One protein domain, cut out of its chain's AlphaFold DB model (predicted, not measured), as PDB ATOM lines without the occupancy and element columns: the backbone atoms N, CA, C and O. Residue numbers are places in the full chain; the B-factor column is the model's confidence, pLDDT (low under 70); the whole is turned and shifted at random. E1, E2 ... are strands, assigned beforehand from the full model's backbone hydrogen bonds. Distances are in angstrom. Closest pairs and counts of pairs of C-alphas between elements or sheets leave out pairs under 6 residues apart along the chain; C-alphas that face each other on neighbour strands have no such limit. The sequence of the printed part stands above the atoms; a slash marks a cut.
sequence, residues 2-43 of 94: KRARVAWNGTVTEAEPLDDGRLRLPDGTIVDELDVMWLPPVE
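Overview. This is residues 2 to 43 of the 94 residues of an uncharacterized protein of Geobacillus sp. BCO2 (UniProt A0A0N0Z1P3). Look for one small sheet curled like part of a barrel, left open between its edge strands E4 and E5, with residues 33 to 36 bridging that opening. The 42 printed residues include five named strands, E1 to E5 along the chain; the class is all strand, the sheet order E4, E3, E2, E1, E5, antiparallel throughout. It is compact, with radius of gyration of the C-alphas 9.2 A and spans of 26 by 21 by 19 A.

Along the chain. Find E2 at residues 11 to 17, 17.7 A long. E1, residues 4 to 8, 12.0 A, begins at C-alpha 4, (-28.300, 16.935, 5.703). E3 is residues 22 to 24, E4 30 to 32, and E5 37 to 39, ending at (-24.761, 10.747, 2.764).

Arrangement. E1 to E4 form a meander, each strand the antiparallel neighbour of the one before. Within hydrogen-bond range you find N 6 and O 13 for E1 and E2, 3.0 A; N 24 and O 16 for E3 and E2, 2.8 A; N 23 and O 31 for E3 and E4, 2.8 A; N 7 and O 37 for E1 and E5, 2.8 A. E4 and E5 are apart.

Size, cuts and confidence. The farthest C-alphas, Asp 20 and Glu 43, are 26.9 A apart. The printed part has no cut, its four links are tight, and no printed residue is under 70 in pLDDT.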
ATOM      1  N   LYS A   2     -34.459  21.191   9.275       89.69
ATOM      2  CA  LYS A   2     -33.954  20.051   8.491       89.69
ATOM      3  C   LYS A   2     -32.430  20.163   8.392       89.69
ATOM      4  O   LYS A   2     -31.927  21.274   8.281       89.69
ATOM      5  N   ARG A   3     -31.719  19.035   8.434       94.06
ATOM      6  CA  ARG A   3     -30.263  18.960   8.249       94.06
ATOM      7  C   ARG A   3     -29.913  17.777   7.364       94.06
ATOM      8  O   ARG A   3     -30.596  16.753   7.406       94.06
ATOM      9  N   ALA A   4     -28.852  17.935   6.593       94.94
ATOM     10  CA  ALA A   4     -28.300  16.935   5.703       94.94
ATOM     11  C   ALA A   4     -26.810  16.747   5.986       94.94
ATOM     12  O   ALA A   4     -26.152  17.636   6.523       94.94
ATOM     13  N   ARG A   5     -26.285  15.594   5.579       96.06
ATOM     14  CA  ARG A   5     -24.852  15.329   5.507       96.06
ATOM     15  C   ARG A   5     -24.509  15.076   4.048       96.06
ATOM     16  O   ARG A   5     -25.143  14.236   3.408       96.06
ATOM     17  N   VAL A   6     -23.537  15.812   3.526       95.75
ATOM     18  CA  VAL A   6     -23.172  15.767   2.108       95.75
ATOM     19  C   VAL A   6     -21.660  15.754   1.941       95.75
ATOM     20  O   VAL A   6     -20.932  16.303   2.767       95.75
ATOM     21  N   ALA A   7     -21.189  15.123   0.872       95.69
ATOM     22  CA  ALA A   7     -19.833  15.282   0.377       95.69
ATOM     23  C   ALA A   7     -19.838  16.299  -0.771       95.69
ATOM     24  O   ALA A   7     -20.514  16.102  -1.784       95.69
ATOM     25  N   TRP A   8     -19.075  17.376  -0.605       94.88
ATOM     26  CA  TRP A   8     -18.897  18.434  -1.594       94.88
ATOM     27  C   TRP A   8     -17.433  18.872  -1.606       94.88
ATOM     28  O   TRP A   8     -16.810  19.023  -0.555       94.88
ATOM     29  N   ASN A   9     -16.861  19.023  -2.803       93.50
ATOM     30  CA  ASN A   9     -15.459  19.404  -2.997       93.50
ATOM     31  C   ASN A   9     -14.459  18.555  -2.171       93.50
ATOM     32  O   ASN A   9     -13.567  19.069  -1.498       93.50
ATOM     33  N   GLY A  10     -14.662  17.233  -2.153       93.19
ATOM     34  CA  GLY A  10     -13.805  16.283  -1.430       93.19
ATOM     35  C   GLY A  10     -13.952  16.289   0.097       93.19
ATOM     36  O   GLY A  10     -13.266  15.519   0.764       93.19
ATOM     37  N   THR A  11     -14.849  17.108   0.655       94.56
ATOM     38  CA  THR A  11     -15.058  17.231   2.104       94.56
ATOM     39  C   THR A  11     -16.476  16.827   2.485       94.56
ATOM     40  O   THR A  11     -17.435  17.146   1.787       94.56
ATOM     41  N   VAL A  12     -16.616  16.134   3.616       95.62
ATOM     42  CA  VAL A  12     -17.920  15.820   4.207       95.62
ATOM     43  C   VAL A  12     -18.320  16.921   5.180       95.62
ATOM     44  O   VAL A  12     -17.565  17.231   6.100       95.62
ATOM     45  N   THR A  13     -19.513  17.482   5.005       96.00
ATOM     46  CA  THR A  13     -20.036  18.571   5.839       96.00
ATOM     47  C   THR A  13     -21.531  18.404   6.113       96.00
ATOM     48  O   THR A  13     -22.243  17.704   5.386       96.00
ATOM     49  N   GLU A  14     -22.016  19.052   7.174       96.31
ATOM     50  CA  GLU A  14     -23.449  19.298   7.340       96.31
ATOM     51  C   GLU A  14     -23.932  20.328   6.313       96.31
ATOM     52  O   GLU A  14     -23.155  21.164   5.848       96.31
ATOM     53  N   ALA A  15     -25.217  20.273   5.978       96.31
ATOM     54  CA  ALA A  15     -25.877  21.253   5.134       96.31
ATOM     55  C   ALA A  15     -27.327  21.481   5.580       96.31
ATOM     56  O   ALA A  15     -28.011  20.560   6.040       96.31
ATOM     57  N   GLU A  16     -27.811  22.707   5.419       96.44
ATOM     58  CA  GLU A  16     -29.202  23.082   5.663       96.44
ATOM     59  C   GLU A  16     -29.924  23.277   4.324       96.44
ATOM     60  O   GLU A  16     -29.453  24.058   3.494       96.44
ATOM     61  N   PRO A  17     -31.049  22.588   4.070       94.56
ATOM     62  CA  PRO A  17     -31.796  22.788   2.838       94.56
ATOM     63  C   PRO A  17     -32.503  24.147   2.836       94.56
ATOM     64  O   PRO A  17     -33.114  24.543   3.833       94.56
ATOM     65  N   LEU A  18     -32.439  24.823   1.694       93.81
ATOM     66  CA  LEU A  18     -33.167  26.046   1.374       93.81
ATOM     67  C   LEU A  18     -34.388  25.718   0.501       93.81
ATOM     68  O   LEU A  18     -34.473  24.652  -0.115       93.81
ATOM     69  N   ASP A  19     -35.334  26.652   0.431       86.44
ATOM     70  CA  ASP A  19     -36.423  26.580  -0.542       86.44
ATOM     71  C   ASP A  19     -35.832  26.746  -1.941       86.44
ATOM     72  O   ASP A  19     -35.152  27.746  -2.137       86.44
ATOM     73  N   ASP A  20     -36.144  25.815  -2.864       88.62
ATOM     74  CA  ASP A  20     -35.688  25.711  -4.274       88.62
ATOM     75  C   ASP A  20     -34.611  24.661  -4.623       88.62
ATOM     76  O   ASP A  20     -34.093  24.689  -5.742       88.62
ATOM     77  N   GLY A  21     -34.313  23.710  -3.734       91.31
ATOM     78  CA  GLY A  21     -33.349  22.635  -4.025       91.31
ATOM     79  C   GLY A  21     -31.890  23.080  -3.904       91.31
ATOM     80  O   GLY A  21     -30.999  22.489  -4.505       91.31
ATOM     81  N   ARG A  22     -31.630  24.145  -3.143       95.69
ATOM     82  CA  ARG A  22     -30.278  24.551  -2.748       95.69
ATOM     83  C   ARG A  22     -29.975  24.140  -1.320       95.69
ATOM     84  O   ARG A  22     -30.865  23.997  -0.482       95.69
ATOM     85  N   LEU A  23     -28.691  24.012  -1.029       96.12
ATOM     86  CA  LEU A  23     -28.166  23.688   0.285       96.12
ATOM     87  C   LEU A  23     -27.231  24.802   0.751       96.12
ATOM     88  O   LEU A  23     -26.383  25.266  -0.012       96.12
ATOM     89  N   ARG A  24     -27.365  25.207   2.012       97.25
ATOM     90  CA  ARG A  24     -26.437  26.110   2.691       97.25
ATOM     91  C   ARG A  24     -25.455  25.302   3.531       97.25
ATOM     92  O   ARG A  24     -25.866  24.548   4.412       97.25
ATOM     93  N   LEU A  25     -24.167  25.494   3.277       96.25
ATOM     94  CA  LEU A  25     -23.076  24.924   4.062       96.25
ATOM     95  C   LEU A  25     -22.752  25.814   5.284       96.25
ATOM     96  O   LEU A  25     -23.167  26.979   5.326       96.25
ATOM     97  N   PRO A  26     -22.009  25.313   6.291       96.19
ATOM     98  CA  PRO A  26     -21.751  26.047   7.533       96.19
ATOM     99  C   PRO A  26     -20.910  27.316   7.339       96.19
ATOM    100  O   PRO A  26     -21.037  28.261   8.113       96.19
ATOM    101  N   ASP A  27     -20.084  27.353   6.294       95.00
ATOM    102  CA  ASP A  27     -19.297  28.523   5.885       95.00
ATOM    103  C   ASP A  27     -20.138  29.594   5.156       95.00
ATOM    104  O   ASP A  27     -19.638  30.673   4.846       95.00
ATOM    105  N   GLY A  28     -21.424  29.319   4.911       95.94
ATOM    106  CA  GLY A  28     -22.337  30.187   4.172       95.94
ATOM    107  C   GLY A  28     -22.374  29.924   2.667       95.94
ATOM    108  O   GLY A  28     -23.206  30.535   1.994       95.94
ATOM    109  N   THR A  29     -21.545  29.017   2.147       96.06
ATOM    110  CA  THR A  29     -21.565  28.610   0.739       96.06
ATOM    111  C   THR A  29     -22.923  28.007   0.384       96.06
ATOM    112  O   THR A  29     -23.517  27.270   1.173       96.06
ATOM    113  N   ILE A  30     -23.424  28.324  -0.812       96.75
ATOM    114  CA  ILE A  30     -24.678  27.785  -1.343       96.75
ATOM    115  C   ILE A  30     -24.360  26.892  -2.540       96.75
ATOM    116  O   ILE A  30     -23.666  27.326  -3.458       96.75
ATOM    117  N   VAL A  31     -24.881  25.668  -2.530       95.62
ATOM    118  CA  VAL A  31     -24.681  24.661  -3.585       95.62
ATOM    119  C   VAL A  31     -26.029  24.111  -4.053       95.62
ATOM    120  O   VAL A  31     -26.992  24.122  -3.282       95.62
ATOM    121  N   ASP A  32     -26.127  23.654  -5.304       95.50
ATOM    122  CA  ASP A  32     -27.322  22.941  -5.776       95.50
ATOM    123  C   ASP A  32     -27.330  21.512  -5.209       95.50
ATOM    124  O   ASP A  32     -26.283  20.877  -5.050       95.50
ATOM    125  N   GLU A  33     -28.509  20.997  -4.863       94.50
ATOM    126  CA  GLU A  33     -28.654  19.652  -4.305       94.50
ATOM    127  C   GLU A  33     -28.255  18.523  -5.266       94.50
ATOM    128  O   GLU A  33     -28.043  17.386  -4.826       94.50
ATOM    129  N   LEU A  34     -28.162  18.830  -6.563       94.81
ATOM    130  CA  LEU A  34     -27.701  17.921  -7.609       94.81
ATOM    131  C   LEU A  34     -26.169  17.880  -7.732       94.81
ATOM    132  O   LEU A  34     -25.640  16.927  -8.305       94.81
ATOM    133  N   ASP A  35     -25.460  18.857  -7.162       94.50
ATOM    134  CA  ASP A  35     -23.995  18.980  -7.243       94.50
ATOM    135  C   ASP A  35     -23.267  18.344  -6.047       94.50
ATOM    136  O   ASP A  35     -22.041  18.432  -5.917       94.50
ATOM    137  N   VAL A  36     -24.011  17.710  -5.139       94.44
ATOM    138  CA  VAL A  36     -23.466  17.088  -3.933       94.44
ATOM    139  C   VAL A  36     -23.667  15.580  -3.937       94.44
ATOM    140  O   VAL A  36     -24.634  15.046  -4.478       94.44
ATOM    141  N   MET A  37     -22.774  14.875  -3.248       94.62
ATOM    142  CA  MET A  37     -22.997  13.477  -2.904       94.62
ATOM    143  C   MET A  37     -23.754  13.401  -1.578       94.62
ATOM    144  O   MET A  37     -23.237  13.803  -0.535       94.62
ATOM    145  N   TRP A  38     -24.964  12.857  -1.605       94.50
ATOM    146  CA  TRP A  38     -25.766  12.659  -0.402       94.50
ATOM    147  C   TRP A  38     -25.201  11.530   0.462       94.50
ATOM    148  O   TRP A  38     -24.835  10.466  -0.039       94.50
ATOM    149  N   LEU A  39     -25.161  11.748   1.776       94.12
ATOM    150  CA  LEU A  39     -24.761  10.747   2.764       94.12
ATOM    151  C   LEU A  39     -25.911  10.489   3.746       94.12
ATOM    152  O   LEU A  39     -26.787  11.344   3.913       94.12
ATOM    153  N   PRO A  40     -25.929   9.329   4.430       93.06
ATOM    154  CA  PRO A  40     -26.800   9.140   5.579       93.06
ATOM    155  C   PRO A  40     -26.654  10.318   6.553       93.06
ATOM    156  O   PRO A  40     -25.525  10.731   6.840       93.06
ATOM    157  N   PRO A  41     -27.764  10.871   7.075       92.06
ATOM    158  CA  PRO A  41     -27.732  12.099   7.869       92.06
ATOM    159  C   PRO A  41     -26.997  11.928   9.205       92.06
ATOM    160  O   PRO A  41     -26.670  12.913   9.856       92.06
ATOM    161  N   VAL A  42     -26.743  10.683   9.616       90.19
ATOM    162  CA  VAL A  42     -26.018  10.312  10.830       90.19
ATOM    163  C   VAL A  42     -25.142   9.090  10.563       90.19
ATOM    164  O   VAL A  42     -25.438   8.290   9.674       90.19
ATOM    165  N   GLU A  43     -24.099   8.915  11.371       89.81
ATOM    166  CA  GLU A  43     -23.337   7.667  11.475       89.81
ATOM    167  C   GLU A  43     -23.741   6.961  12.777       89.81
ATOM    168  O   GLU A  43     -23.186   7.248  13.840       89.81
TER     169      GLU A  43